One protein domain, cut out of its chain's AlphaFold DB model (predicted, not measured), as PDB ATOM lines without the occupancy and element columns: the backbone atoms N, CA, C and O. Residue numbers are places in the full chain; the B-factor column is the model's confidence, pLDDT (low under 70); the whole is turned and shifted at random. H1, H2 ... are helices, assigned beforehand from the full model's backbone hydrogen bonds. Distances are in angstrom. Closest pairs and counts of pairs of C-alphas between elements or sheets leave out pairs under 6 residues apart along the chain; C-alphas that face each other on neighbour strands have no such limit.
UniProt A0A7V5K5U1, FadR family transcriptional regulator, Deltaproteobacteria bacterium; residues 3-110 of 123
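Overview. This is residues 3 to 110 of the 123 residues of the protein "FadR family transcriptional regulator" of Deltaproteobacteria bacterium (UniProt A0A7V5K5U1). Two helical hairpins, H1 with H2 and H3 with H4, stand side by side as a loose up-and-down bundle of four helices, each running against the one before it in the chain. The long helix H4 runs on past the others, and its last residues, 92 to 96, stick out with H5 beyond them as an arm that makes much of the length. The printed part has 108 residues with five named helices, H1 to H5 in that order, and no named strand, and its class is all helix. The whole is loose, with a radius of gyration of the C-alphas of 18.8 A and spans of 66 by 26 by 21 A.

Arrangement. Start with H1, residues 3 to 16, and H2, residues 20 to 40: this hairpin touches, closest at the C-alphas of Gly 14 and Ser 23, 5.2 A apart, at a shallow tilt of 13 degrees, opposite ways. Next find H3, residues 44 to 62, and H4, residues 66 to 96, a hairpin that touches with 18 pairs of C-alphas within 8 A. Its closest C-alphas are those of Ala 60 and Ala 69, 5.0 A apart, and the lines stand at a shallow tilt of 13 degrees, opposite ways. Between the hairpins, H2 and H4 only just touch, with 3 pairs of C-alphas within 8 A, through residue 40 of H2 and residues 84 to 88 of H4. The closest there are the C-alphas of Leu 40 and Leu 87, 6.6 A apart, at a shallow tilt of 31 degrees, the same way. H1 and H3 are near each other, while H2 and H3 are apart. H5, residues 99 to 110, is close to H4 but not clearly touching, with the closest C-alphas, Ala 96 and Gln 102, 7.4 A apart, at a steep tilt of 60 degrees. In H2, H3 and H4 every O i to N i+4 pair is within hydrogen-bond range; in H1 it is 9 of 10, in H5 7 of 8.

Along the chain. Find C-alpha 3 at (164.257, 139.382, 122.106), where H1 begins its 20.7 A. H2 measures 30.4 A and H3 26.8 A. From C-alpha 66 at (161.435, 113.624, 123.328), H4 runs 45.2 A. H5, 16.7 A, ends at C-alpha 110, (209.460, 153.557, 119.291).

Size, cuts and confidence. Look for the two farthest C-alphas at Gln 63 and Glu 110, 66.8 A apart. Residues 16 to 21 and 92 to 110 stand free; the body without them spans 41 by 25 by 17 A. The printed part has no cut, and the four links are tight. Residue 3 and residues 94 to 110 have pLDDT under 70; H5 has a mean of 57.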
ATOM      1  N   ARG A   3     163.362 139.860 121.044       67.88
ATOM      2  CA  ARG A   3     164.257 139.382 122.106       67.88
ATOM      3  C   ARG A   3     163.485 138.904 123.334       67.88
ATOM      4  O   ARG A   3     163.749 137.823 123.843       67.88
ATOM      5  N   ARG A   4     162.472 139.664 123.757       70.44
ATOM      6  CA  ARG A   4     161.596 139.273 124.869       70.44
ATOM      7  C   ARG A   4     160.808 137.994 124.566       70.44
ATOM      8  O   ARG A   4     160.637 137.161 125.450       70.44
ATOM      9  N   ASN A   5     160.381 137.818 123.317       75.94
ATOM     10  CA  ASN A   5     159.661 136.621 122.883       75.94
ATOM     11  C   ASN A   5     160.561 135.372 122.836       75.94
ATOM     12  O   ASN A   5     160.082 134.282 123.140       75.94
ATOM     13  N   GLU A   6     161.847 135.511 122.488       80.19
ATOM     14  CA  GLU A   6     162.815 134.401 122.546       80.19
ATOM     15  C   GLU A   6     163.031 133.900 123.979       80.19
ATOM     16  O   GLU A   6     163.094 132.700 124.207       80.19
ATOM     17  N   ILE A   7     163.099 134.802 124.957       82.12
ATOM     18  CA  ILE A   7     163.271 134.429 126.370       82.12
ATOM     19  C   ILE A   7     162.050 133.664 126.879       82.12
ATOM     20  O   ILE A   7     162.167 132.586 127.456       82.12
ATOM     21  N   GLU A   8     160.854 134.206 126.643       87.12
ATOM     22  CA  GLU A   8     159.623 133.571 127.117       87.12
ATOM     23  C   GLU A   8     159.410 132.180 126.505       87.12
ATOM     24  O   GLU A   8     158.828 131.311 127.152       87.12
ATOM     25  N   PHE A   9     159.939 131.924 125.304       91.25
ATOM     26  CA  PHE A   9     159.916 130.596 124.694       91.25
ATOM     27  C   PHE A   9     160.579 129.529 125.582       91.25
ATOM     28  O   PHE A   9     159.957 128.509 125.894       91.25
ATOM     29  N   HIS A  10     161.810 129.773 126.039       92.94
ATOM     30  CA  HIS A  10     162.541 128.829 126.888       92.94
ATOM     31  C   HIS A  10     161.893 128.684 128.270       92.94
ATOM     32  O   HIS A  10     161.742 127.559 128.759       92.94
ATOM     33  N   ARG A  11     161.394 129.783 128.853       90.06
ATOM     34  CA  ARG A  11     160.653 129.761 130.128       90.06
ATOM     35  C   ARG A  11     159.415 128.887 130.074       90.06
ATOM     36  O   ARG A  11     159.160 128.137 131.016       90.06
ATOM     37  N   ILE A  12     158.633 128.979 128.999       92.56
ATOM     38  CA  ILE A  12     157.421 128.169 128.829       92.56
ATOM     39  C   ILE A  12     157.784 126.681 128.814       92.56
ATOM     40  O   ILE A  12     157.175 125.901 129.548       92.56
ATOM     41  N   ILE A  13     158.804 126.295 128.041       93.12
ATOM     42  CA  ILE A  13     159.271 124.903 127.972       93.12
ATOM     43  C   ILE A  13     159.781 124.438 129.340       93.12
ATOM     44  O   ILE A  13     159.373 123.383 129.823       93.12
ATOM     45  N   GLY A  14     160.626 125.238 129.995       92.69
ATOM     46  CA  GLY A  14     161.180 124.939 131.313       92.69
ATOM     47  C   GLY A  14     160.103 124.716 132.371       92.69
ATOM     48  O   GLY A  14     160.112 123.694 133.058       92.69
ATOM     49  N   ARG A  15     159.120 125.620 132.450       92.50
ATOM     50  CA  ARG A  15     157.990 125.516 133.386       92.50
ATOM     51  C   ARG A  15     157.124 124.287 133.110       92.50
ATOM     52  O   ARG A  15     156.675 123.644 134.057       92.50
ATOM     53  N   ALA A  16     156.929 123.924 131.841       93.19
ATOM     54  CA  ALA A  16     156.140 122.752 131.457       93.19
ATOM     55  C   ALA A  16     156.742 121.422 131.950       93.19
ATOM     56  O   ALA A  16     156.018 120.437 132.073       93.19
ATOM     57  N   THR A  17     158.037 121.385 132.284       91.50
ATOM     58  CA  THR A  17     158.671 120.191 132.871       91.50
ATOM     59  C   THR A  17     158.252 119.921 134.318       91.50
ATOM     60  O   THR A  17     158.485 118.825 134.823       91.50
ATOM     61  N   GLY A  18     157.690 120.916 135.017       94.31
ATOM     62  CA  GLY A  18     157.401 120.826 136.451       94.31
ATOM     63  C   GLY A  18     158.649 120.789 137.344       94.31
ATOM     64  O   GLY A  18     158.523 120.569 138.546       94.31
ATOM     65  N   ASN A  19     159.848 121.004 136.787       95.50
ATOM     66  CA  ASN A  19     161.097 121.044 137.537       95.50
ATOM     67  C   ASN A  19     161.425 122.494 137.966       95.50
ATOM     68  O   ASN A  19     161.842 123.310 137.130       95.50
ATOM     69  N   PRO A  20     161.270 122.842 139.260       91.88
ATOM     70  CA  PRO A  20     161.507 124.204 139.739       91.88
ATOM     71  C   PRO A  20     162.986 124.609 139.679       91.88
ATOM     72  O   PRO A  20     163.281 125.780 139.459       91.88
ATOM     73  N   ILE A  21     163.919 123.655 139.808       94.38
ATOM     74  CA  ILE A  21     165.363 123.922 139.703       94.38
ATOM     75  C   ILE A  21     165.706 124.335 138.272       94.38
ATOM     76  O   ILE A  21     166.391 125.333 138.064       94.38
ATOM     77  N   LEU A  22     165.186 123.605 137.280       91.25
ATOM     78  CA  LEU A  22     165.393 123.944 135.873       91.25
ATOM     79  C   LEU A  22     164.816 125.324 135.539       91.25
ATOM     80  O   LEU A  22     165.476 126.117 134.877       91.25
ATOM     81  N   SER A  23     163.611 125.623 136.029       90.75
ATOM     82  CA  SER A  23     162.966 126.923 135.806       90.75
ATOM     83  C   SER A  23     163.802 128.082 136.360       90.75
ATOM     84  O   SER A  23     163.973 129.090 135.680       90.75
ATOM     85  N   PHE A  24     164.368 127.916 137.559       90.62
ATOM     86  CA  PHE A  24     165.250 128.908 138.175       90.62
ATOM     87  C   PHE A  24     166.554 129.105 137.387       90.62
ATOM     88  O   PHE A  24     166.970 130.237 137.145       90.62
ATOM     89  N   ILE A  25     167.190 128.011 136.953       91.69
ATOM     90  CA  ILE A  25     168.425 128.077 136.155       91.69
ATOM     91  C   ILE A  25     168.170 128.799 134.828       91.69
ATOM     92  O   ILE A  25     168.969 129.651 134.443       91.69
ATOM     93  N   LEU A  26     167.065 128.488 134.145       90.69
ATOM     94  CA  LEU A  26     166.712 129.124 132.876       90.69
ATOM     95  C   LEU A  26     166.519 130.631 133.036       90.69
ATOM     96  O   LEU A  26     167.108 131.390 132.275       90.69
ATOM     97  N   GLU A  27     165.797 131.072 134.067       86.94
ATOM     98  CA  GLU A  27     165.593 132.501 134.321       86.94
ATOM     99  C   GLU A  27     166.921 133.253 134.513       86.94
ATOM    100  O   GLU A  27     167.103 134.343 133.968       86.94
ATOM    101  N   PHE A  28     167.874 132.655 135.235       87.00
ATOM    102  CA  PHE A  28     169.205 133.231 135.420       87.00
ATOM    103  C   PHE A  28     170.013 133.284 134.116       87.00
ATOM    104  O   PHE A  28     170.539 134.340 133.759       87.00
ATOM    105  N   VAL A  29     170.105 132.163 133.393       88.25
ATOM    106  CA  VAL A  29     170.881 132.060 132.145       88.25
ATOM    107  C   VAL A  29     170.327 132.997 131.072       88.25
ATOM    108  O   VAL A  29     171.086 133.658 130.368       88.25
ATOM    109  N   GLU A  30     169.006 133.097 130.966       84.69
ATOM    110  CA  GLU A  30     168.347 133.969 129.998       84.69
ATOM    111  C   GLU A  30     168.665 135.443 130.241       84.69
ATOM    112  O   GLU A  30     168.937 136.160 129.281       84.69
ATOM    113  N   ASN A  31     168.690 135.897 131.498       85.56
ATOM    114  CA  ASN A  31     169.046 137.282 131.812       85.56
ATOM    115  C   ASN A  31     170.476 137.611 131.348       85.56
ATOM    116  O   ASN A  31     170.694 138.651 130.731       85.56
ATOM    117  N   LEU A  32     171.430 136.694 131.542       85.44
ATOM    118  CA  LEU A  32     172.798 136.864 131.035       85.44
ATOM    119  C   LEU A  32     172.850 136.902 129.499       85.44
ATOM    120  O   LEU A  32     173.595 137.689 128.912       85.44
ATOM    121  N   LEU A  33     172.053 136.062 128.832       84.19
ATOM    122  CA  LEU A  33     171.984 136.027 127.370       84.19
ATOM    123  C   LEU A  33     171.365 137.297 126.779       84.19
ATOM    124  O   LEU A  33     171.769 137.711 125.691       84.19
ATOM    125  N   VAL A  34     170.413 137.928 127.472       86.00
ATOM    126  CA  VAL A  34     169.875 139.238 127.072       86.00
ATOM    127  C   VAL A  34     170.981 140.272 127.032       86.00
ATOM    128  O   VAL A  34     171.174 140.906 125.994       86.00
ATOM    129  N   ASP A  35     171.740 140.392 128.117       85.88
ATOM    130  CA  ASP A  35     172.820 141.369 128.218       85.88
ATOM    131  C   ASP A  35     173.872 141.141 127.122       85.88
ATOM    132  O   ASP A  35     174.284 142.080 126.435       85.88
ATOM    133  N   ALA A  36     174.242 139.879 126.874       85.00
ATOM    134  CA  ALA A  36     175.163 139.520 125.798       85.00
ATOM    135  C   ALA A  36     174.636 139.941 124.412       85.00
ATOM    136  O   ALA A  36     175.369 140.547 123.623       85.00
ATOM    137  N   LYS A  37     173.359 139.673 124.115       84.50
ATOM    138  CA  LYS A  37     172.723 140.052 122.843       84.50
ATOM    139  C   LYS A  37     172.577 141.572 122.695       84.50
ATOM    140  O   LYS A  37     172.717 142.076 121.581       84.50
ATOM    141  N   GLU A  38     172.354 142.321 123.778       86.38
ATOM    142  CA  GLU A  38     172.325 143.794 123.747       86.38
ATOM    143  C   GLU A  38     173.698 144.400 123.430       86.38
ATOM    144  O   GLU A  38     173.794 145.386 122.689       86.38
ATOM    145  N   VAL A  39     174.771 143.795 123.946       86.94
ATOM    146  CA  VAL A  39     176.146 144.230 123.670       86.94
ATOM    147  C   VAL A  39     176.556 143.872 122.243       86.94
ATOM    148  O   VAL A  39     177.034 144.740 121.503       86.94
ATOM    149  N   LEU A  40     176.372 142.612 121.841       88.25
ATOM    150  CA  LEU A  40     176.838 142.095 120.552       88.25
ATOM    151  C   LEU A  40     175.980 142.567 119.375       88.25
ATOM    152  O   LEU A  40     176.521 142.753 118.285       88.25
ATOM    153  N   ARG A  41     174.693 142.856 119.608       88.94
ATOM    154  CA  ARG A  41     173.716 143.303 118.599       88.94
ATOM    155  C   ARG A  41     173.763 142.442 117.328       88.94
ATOM    156  O   ARG A  41     174.127 142.962 116.273       88.94
ATOM    157  N   PRO A  42     173.453 141.138 117.438       89.25
ATOM    158  CA  PRO A  42     173.370 140.267 116.276       89.25
ATOM    159  C   PRO A  42     172.355 140.798 115.254       89.25
ATOM    160  O   PRO A  42     171.427 141.535 115.601       89.25
ATOM    161  N   ASP A  43     172.566 140.434 113.994       91.81
ATOM    162  CA  ASP A  43     171.765 140.907 112.871       91.81
ATOM    163  C   ASP A  43     170.416 140.175 112.736       91.81
ATOM    164  O   ASP A  43     170.040 139.299 113.519       91.81
ATOM    165  N   GLU A  44     169.645 140.569 111.727       90.81
ATOM    166  CA  GLU A  44     168.333 139.981 111.463       90.81
ATOM    167  C   GLU A  44     168.428 138.522 110.979       90.81
ATOM    168  O   GLU A  44     167.509 137.728 111.202       90.81
ATOM    169  N   ASP A  45     169.542 138.139 110.350       92.69
ATOM    170  CA  ASP A  45     169.752 136.776 109.868       92.69
ATOM    171  C   ASP A  45     169.996 135.807 111.025       92.69
ATOM    172  O   ASP A  45     169.460 134.695 111.006       92.69
ATOM    173  N   PHE A  46     170.705 136.241 112.069       92.81
ATOM    174  CA  PHE A  46     170.765 135.532 113.347       92.81
ATOM    175  C   PHE A  46     169.360 135.287 113.912       92.81
ATOM    176  O   PHE A  46     168.989 134.146 114.191       92.81
ATOM    177  N   SER A  47     168.528 136.332 114.013       91.00
ATOM    178  CA  SER A  47     167.155 136.191 114.521       91.00
ATOM    179  C   SER A  47     166.305 135.242 113.670       91.00
ATOM    180  O   SER A  47     165.512 134.466 114.207       91.00
ATOM    181  N   ARG A  48     166.482 135.246 112.341       92.19
ATOM    182  CA  ARG A  48     165.826 134.277 111.450       92.19
ATOM    183  C   ARG A  48     166.256 132.842 111.752       92.19
ATOM    184  O   ARG A  48     165.386 131.974 111.833       92.19
ATOM    185  N   ARG A  49     167.556 132.582 111.937       94.56
ATOM    186  CA  ARG A  49     168.070 131.240 112.271       94.56
ATOM    187  C   ARG A  49     167.523 130.741 113.608       94.56
ATOM    188  O   ARG A  49     166.982 129.635 113.657       94.56
ATOM    189  N   VAL A  50     167.548 131.585 114.640       93.81
ATOM    190  CA  VAL A  50     166.969 131.281 115.962       93.81
ATOM    191  C   VAL A  50     165.486 130.926 115.847       93.81
ATOM    192  O   VAL A  50     165.049 129.893 116.358       93.81
ATOM    193  N   LEU A  51     164.705 131.718 115.106       93.75
ATOM    194  CA  LEU A  51     163.282 131.444 114.912       93.75
ATOM    195  C   LEU A  51     163.030 130.103 114.204       93.75
ATOM    196  O   LEU A  51     162.081 129.394 114.549       93.75
ATOM    197  N   MET A  52     163.857 129.738 113.221       96.12
ATOM    198  CA  MET A  52     163.741 128.441 112.549       96.12
ATOM    199  C   MET A  52     164.052 127.284 113.498       96.12
ATOM    200  O   MET A  52     163.325 126.292 113.487       96.12
ATOM    201  N   ALA A  53     165.061 127.423 114.356       97.25
ATOM    202  CA  ALA A  53     165.368 126.428 115.378       97.25
ATOM    203  C   ALA A  53     164.211 126.254 116.377       97.25
ATOM    204  O   ALA A  53     163.771 125.130 116.624       97.25
ATOM    205  N   HIS A  54     163.617 127.354 116.857       97.00
ATOM    206  CA  HIS A  54     162.437 127.301 117.727       97.00
ATOM    207  C   HIS A  54     161.270 126.543 117.082       97.00
ATOM    208  O   HIS A  54     160.610 125.747 117.749       97.00
ATOM    209  N   ARG A  55     161.030 126.734 115.778       97.12
ATOM    210  CA  ARG A  55     159.984 125.994 115.052       97.12
ATOM    211  C   ARG A  55     160.245 124.488 115.038       97.12
ATOM    212  O   ARG A  55     159.312 123.735 115.299       97.12
ATOM    213  N   ARG A  56     161.488 124.054 114.793       98.38
ATOM    214  CA  ARG A  56     161.855 122.625 114.823       98.38
ATOM    215  C   ARG A  56     161.634 122.012 116.207       98.38
ATOM    216  O   ARG A  56     161.083 120.918 116.312       98.38
ATOM    217  N   ILE A  57     161.987 122.744 117.266       98.31
ATOM    218  CA  ILE A  57     161.762 122.324 118.658       98.31
ATOM    219  C   ILE A  57     160.262 122.180 118.943       98.31
ATOM    220  O   ILE A  57     159.833 121.149 119.458       98.31
ATOM    221  N   VAL A  58     159.451 123.185 118.592       97.62
ATOM    222  CA  VAL A  58     157.989 123.139 118.781       97.62
ATOM    223  C   VAL A  58     157.378 121.965 118.032       97.62
ATOM    224  O   VAL A  58     156.523 121.273 118.579       97.62
ATOM    225  N   GLU A  59     157.823 121.715 116.803       98.38
ATOM    226  CA  GLU A  59     157.341 120.590 116.016       98.38
ATOM    227  C   GLU A  59     157.646 119.252 116.706       98.38
ATOM    228  O   GLU A  59     156.725 118.460 116.913       98.38
ATOM    229  N   ALA A  60     158.885 119.036 117.157       98.50
ATOM    230  CA  ALA A  60     159.268 117.825 117.883       98.50
ATOM    231  C   ALA A  60     158.460 117.637 119.183       98.50
ATOM    232  O   ALA A  60     157.947 116.549 119.454       98.50
ATOM    233  N   LEU A  61     158.265 118.715 119.953       97.19
ATOM    234  CA  LEU A  61     157.435 118.698 121.161       97.19
ATOM    235  C   LEU A  61     155.967 118.373 120.843       97.19
ATOM    236  O   LEU A  61     155.349 117.569 121.541       97.19
ATOM    237  N   SER A  62     155.408 118.955 119.777       97.56
ATOM    238  CA  SER A  62     154.015 118.727 119.362       97.56
ATOM    239  C   SER A  62     153.759 117.284 118.923       97.56
ATOM    240  O   SER A  62     152.693 116.730 119.190       97.56
ATOM    241  N   GLN A  63     154.768 116.651 118.322       98.38
ATOM    242  CA  GLN A  63     154.755 115.245 117.922       98.38
ATOM    243  C   GLN A  63     155.026 114.294 119.098       98.38
ATOM    244  O   GLN A  63     154.958 113.080 118.925       98.38
ATOM    245  N   LYS A  64     155.283 114.833 120.301       97.44
ATOM    246  CA  LYS A  64     155.673 114.082 121.502       97.44
ATOM    247  C   LYS A  64     156.911 113.209 121.269       97.44
ATOM    248  O   LYS A  64     156.984 112.098 121.789       97.44
ATOM    249  N   ASP A  65     157.878 113.726 120.512       98.50
ATOM    250  CA  ASP A  65     159.163 113.079 120.258       98.50
ATOM    251  C   ASP A  65     160.243 113.679 121.182       98.50
ATOM    252  O   ASP A  65     160.823 114.726 120.868       98.50
ATOM    253  N   PRO A  66     160.501 113.068 122.355       96.69
ATOM    254  CA  PRO A  66     161.435 113.624 123.328       96.69
ATOM    255  C   PRO A  66     162.885 113.594 122.840       96.69
ATOM    256  O   PRO A  66     163.659 114.484 123.188       96.69
ATOM    257  N   GLU A  67     163.262 112.597 122.037       98.44
ATOM    258  CA  GLU A  67     164.641 112.455 121.575       98.44
ATOM    259  C   GLU A  67     164.949 113.495 120.500       98.44
ATOM    260  O   GLU A  67     165.962 114.193 120.594       98.44
ATOM    261  N   ARG A  68     164.031 113.702 119.550       98.50
ATOM    262  CA  ARG A  68     164.160 114.790 118.578       98.50
ATOM    263  C   ARG A  68     164.126 116.156 119.257       98.50
ATOM    264  O   ARG A  68     164.961 116.997 118.944       98.50
ATOM    265  N   ALA A  69     163.235 116.386 120.225       98.06
ATOM    266  CA  ALA A  69     163.187 117.660 120.948       98.06
ATOM    267  C   ALA A  69     164.507 117.958 121.682       98.06
ATOM    268  O   ALA A  69     164.994 119.090 121.656       98.06
ATOM    269  N   ARG A  70     165.119 116.932 122.289       97.31
ATOM    270  CA  ARG A  70     166.437 117.023 122.928       97.31
ATOM    271  C   ARG A  70     167.529 117.387 121.922       97.31
ATOM    272  O   ARG A  70     168.331 118.277 122.199       97.31
ATOM    273  N   GLN A  71     167.558 116.713 120.775       98.56
ATOM    274  CA  GLN A  71     168.547 116.955 119.721       98.56
ATOM    275  C   GLN A  71     168.415 118.363 119.129       98.56
ATOM    276  O   GLN A  71     169.410 119.078 119.033       98.56
ATOM    277  N   GLU A  72     167.196 118.792 118.804       98.56
ATOM    278  CA  GLU A  72     166.927 120.120 118.241       98.56
ATOM    279  C   GLU A  72     167.283 121.240 119.224       98.56
ATOM    280  O   GLU A  72     167.895 122.230 118.832       98.56
ATOM    281  N   MET A  73     166.976 121.072 120.516       96.81
ATOM    282  CA  MET A  73     167.366 122.040 121.547       96.81
ATOM    283  C   MET A  73     168.890 122.122 121.704       96.81
ATOM    284  O   MET A  73     169.438 123.216 121.809       96.81
ATOM    285  N   ALA A  74     169.588 120.983 121.693       97.81
ATOM    286  CA  ALA A  74     171.046 120.967 121.775       97.81
ATOM    287  C   ALA A  74     171.694 121.632 120.548       97.81
ATOM    288  O   ALA A  74     172.616 122.431 120.707       97.81
ATOM    289  N   SER A  75     171.187 121.348 119.341       98.31
ATOM    290  CA  SER A  75     171.651 121.999 118.106       98.31
ATOM    291  C   SER A  75     171.427 123.505 118.173       98.31
ATOM    292  O   SER A  75     172.346 124.273 117.921       98.31
ATOM    293  N   HIS A  76     170.235 123.930 118.601       97.00
ATOM    294  CA  HIS A  76     169.894 125.341 118.732       97.00
ATOM    295  C   HIS A  76     170.863 126.105 119.648       97.00
ATOM    296  O   HIS A  76     171.356 127.166 119.268       97.00
ATOM    297  N   VAL A  77     171.161 125.568 120.836       94.25
ATOM    298  CA  VAL A  77     172.101 126.199 121.779       94.25
ATOM    299  C   VAL A  77     173.494 126.323 121.164       94.25
ATOM    300  O   VAL A  77     174.120 127.376 121.281       94.25
ATOM    301  N   LYS A  78     173.954 125.282 120.465       96.75
ATOM    302  CA  LYS A  78     175.254 125.275 119.792       96.75
ATOM    303  C   LYS A  78     175.324 126.292 118.645       96.75
ATOM    304  O   LYS A  78     176.294 127.030 118.547       96.75
ATOM    305  N   GLU A  79     174.285 126.370 117.816       96.06
ATOM    306  CA  GLU A  79     174.173 127.357 116.730       96.06
ATOM    307  C   GLU A  79     174.272 128.792 117.281       96.06
ATOM    308  O   GLU A  79     174.996 129.627 116.742       96.06
ATOM    309  N   VAL A  80     173.592 129.071 118.402       93.50
ATOM    310  CA  VAL A  80     173.656 130.379 119.074       93.50
ATOM    311  C   VAL A  80     175.050 130.657 119.642       93.50
ATOM    312  O   VAL A  80     175.541 131.777 119.512       93.50
ATOM    313  N   GLU A  81     175.692 129.668 120.268       93.56
ATOM    314  CA  GLU A  81     177.060 129.792 120.782       93.56
ATOM    315  C   GLU A  81     178.053 130.151 119.667       93.56
ATOM    316  O   GLU A  81     178.837 131.093 119.820       93.56
ATOM    317  N   GLU A  82     178.002 129.430 118.545       94.94
ATOM    318  CA  GLU A  82     178.872 129.644 117.385       94.94
ATOM    319  C   GLU A  82     178.678 131.056 116.805       94.94
ATOM    320  O   GLU A  82     179.655 131.790 116.613       94.94
ATOM    321  N   ASP A  83     177.424 131.479 116.615       93.19
ATOM    322  CA  ASP A  83     177.078 132.802 116.087       93.19
ATOM    323  C   ASP A  83     177.565 133.944 117.001       93.19
ATOM    324  O   ASP A  83     178.202 134.901 116.545       93.19
ATOM    325  N   LEU A  84     177.297 133.857 118.308       92.12
ATOM    326  CA  LEU A  84     177.695 134.902 119.257       92.12
ATOM    327  C   LEU A  84     179.218 134.965 119.435       92.12
ATOM    328  O   LEU A  84     179.780 136.063 119.512       92.12
ATOM    329  N   SER A  85     179.897 133.817 119.436       92.75
ATOM    330  CA  SER A  85     181.360 133.747 119.520       92.75
ATOM    331  C   SER A  85     182.025 134.388 118.301       92.75
ATOM    332  O   SER A  85     182.986 135.151 118.444       92.75
ATOM    333  N   ALA A  86     181.486 134.146 117.102       92.25
ATOM    334  CA  ALA A  86     181.970 134.771 115.876       92.25
ATOM    335  C   ALA A  86     181.810 136.301 115.917       92.25
ATOM    336  O   ALA A  86     182.754 137.029 115.598       92.25
ATOM    337  N   LEU A  87     180.657 136.801 116.375       91.69
ATOM    338  CA  LEU A  87     180.415 138.241 116.533       91.69
ATOM    339  C   LEU A  87     181.361 138.881 117.555       91.69
ATOM    340  O   LEU A  87     181.882 139.978 117.332       91.69
ATOM    341  N   GLN A  88     181.612 138.196 118.672       89.81
ATOM    342  CA  GLN A  88     182.551 138.660 119.686       89.81
ATOM    343  C   GLN A  88     183.977 138.758 119.126       89.81
ATOM    344  O   GLN A  88     184.636 139.784 119.318       89.81
ATOM    345  N   ALA A  89     184.440 137.738 118.401       89.88
ATOM    346  CA  ALA A  89     185.762 137.736 117.780       89.88
ATOM    347  C   ALA A  89     185.917 138.882 116.764       89.88
ATOM    348  O   ALA A  89     186.895 139.629 116.818       89.88
ATOM    349  N   GLN A  90     184.922 139.092 115.896       85.94
ATOM    350  CA  GLN A  90     184.931 140.184 114.914       85.94
ATOM    351  C   GLN A  90     185.044 141.563 115.577       85.94
ATOM    352  O   GLN A  90     185.803 142.417 115.119       85.94
ATOM    353  N   ARG A  91     184.341 141.782 116.696       81.25
ATOM    354  CA  ARG A  91     184.417 143.048 117.440       81.25
ATOM    355  C   ARG A  91     185.750 143.254 118.149       81.25
ATOM    356  O   ARG A  91     186.221 144.387 118.207       81.25
ATOM    357  N   GLN A  92     186.370 142.198 118.671       75.56
ATOM    358  CA  GLN A  92     187.703 142.299 119.272       75.56
ATOM    359  C   GLN A  92     188.765 142.649 118.221       75.56
ATOM    360  O   GLN A  92     189.606 143.511 118.473       75.56
ATOM    361  N   VAL A  93     188.677 142.060 117.023       70.25
ATOM    362  CA  VAL A  93     189.558 142.389 115.891       70.25
ATOM    363  C   VAL A  93     189.326 143.826 115.409       70.25
ATOM    364  O   VAL A  93     190.285 144.576 115.249       70.25
ATOM    365  N   GLY A  94     188.069 144.258 115.260       62.06
ATOM    366  CA  GLY A  94     187.737 145.638 114.885       62.06
ATOM    367  C   GLY A  94     188.185 146.683 115.918       62.06
ATOM    368  O   GLY A  94     188.642 147.760 115.549       62.06
ATOM    369  N   ALA A  95     188.124 146.356 117.213       60.31
ATOM    370  CA  ALA A  95     188.618 147.221 118.286       60.31
ATOM    371  C   ALA A  95     190.156 147.276 118.364       60.31
ATOM    372  O   ALA A  95     190.711 148.291 118.790       60.31
ATOM    373  N   ALA A  96     190.849 146.203 117.967       56.78
ATOM    374  CA  ALA A  96     192.306 146.176 117.852       56.78
ATOM    375  C   ALA A  96     192.807 146.941 116.614       56.78
ATOM    376  O   ALA A  96     193.841 147.593 116.692       56.78
ATOM    377  N   ALA A  97     192.049 146.924 115.513       56.03
ATOM    378  CA  ALA A  97     192.366 147.623 114.264       56.03
ATOM    379  C   ALA A  97     191.981 149.121 114.249       56.03
ATOM    380  O   ALA A  97     192.099 149.774 113.212       56.03
ATOM    381  N   SER A  98     191.502 149.680 115.369       55.16
ATOM    382  CA  SER A  98     191.175 151.109 115.464       55.16
ATOM    383  C   SER A  98     192.440 151.977 115.294       55.16
ATOM    384  O   SER A  98     193.418 151.732 116.012       55.16
ATOM    385  N   PRO A  99     192.430 153.013 114.422       57.50
ATOM    386  CA  PRO A  99     193.586 153.885 114.175       57.50
ATOM    387  C   PRO A  99     194.172 154.480 115.463       57.50
ATOM    388  O   PRO A  99     195.389 154.546 115.625       57.50
ATOM    389  N   ASP A 100     193.304 154.822 116.419       62.78
ATOM    390  CA  ASP A 100     193.683 155.453 117.688       62.78
ATOM    391  C   ASP A 100     194.483 154.511 118.606       62.78
ATOM    392  O   ASP A 100     195.323 154.957 119.388       62.78
ATOM    393  N   ARG A 101     194.254 153.192 118.515       56.12
ATOM    394  CA  ARG A 101     195.018 152.180 119.267       56.12
ATOM    395  C   ARG A 101     196.260 151.710 118.521       56.12
ATOM    396  O   ARG A 101     197.266 151.450 119.178       56.12
ATOM    397  N   GLN A 102     196.219 151.654 117.191       55.09
ATOM    398  CA  GLN A 102     197.398 151.361 116.374       55.09
ATOM    399  C   GLN A 102     198.491 152.416 116.604       55.09
ATOM    400  O   GLN A 102     199.645 152.058 116.830       55.09
ATOM    401  N   PHE A 103     198.101 153.695 116.690       55.66
ATOM    402  CA  PHE A 103     198.996 154.803 117.026       55.66
ATOM    403  C   PHE A 103     199.625 154.658 118.424       55.66
ATOM    404  O   PHE A 103     200.812 154.908 118.595       55.66
ATOM    405  N   LEU A 104     198.865 154.199 119.430       57.00
ATOM    406  CA  LEU A 104     199.390 153.962 120.785       57.00
ATOM    407  C   LEU A 104     200.359 152.773 120.860       57.00
ATOM    408  O   LEU A 104     201.321 152.828 121.624       57.00
ATOM    409  N   ILE A 105     200.128 151.707 120.089       60.34
ATOM    410  CA  ILE A 105     201.043 150.557 120.006       60.34
ATOM    411  C   ILE A 105     202.364 150.985 119.346       60.34
ATOM    412  O   ILE A 105     203.435 150.662 119.857       60.34
ATOM    413  N   GLU A 106     202.296 151.775 118.274       53.88
ATOM    414  CA  GLU A 106     203.462 152.304 117.555       53.88
ATOM    415  C   GLU A 106     204.292 153.266 118.432       53.88
ATOM    416  O   GLU A 106     205.508 153.100 118.560       53.88
ATOM    417  N   LEU A 107     203.634 154.169 119.174       53.22
ATOM    418  CA  LEU A 107     204.291 155.103 120.102       53.22
ATOM    419  C   LEU A 107     205.047 154.411 121.251       53.22
ATOM    420  O   LEU A 107     206.035 154.940 121.767       53.22
ATOM    421  N   VAL A 108     204.555 153.254 121.701       58.59
ATOM    422  CA  VAL A 108     205.184 152.467 122.773       58.59
ATOM    423  C   VAL A 108     206.354 151.642 122.229       58.59
ATOM    424  O   VAL A 108     207.358 151.488 122.926       58.59
ATOM    425  N   SER A 109     206.280 151.174 120.980       58.88
ATOM    426  CA  SER A 109     207.377 150.459 120.318       58.88
ATOM    427  C   SER A 109     208.570 151.358 119.965       58.88
ATOM    428  O   SER A 109     209.711 150.909 120.080       58.88
ATOM    429  N   GLU A 110     208.359 152.633 119.623       51.41
ATOM    430  CA  GLU A 110     209.460 153.557 119.291       51.41
ATOM    431  C   GLU A 110     210.281 154.023 120.508       51.41
ATOM    432  O   GLU A 110     211.454 154.376 120.372       51.41
TER     433      GLU A 110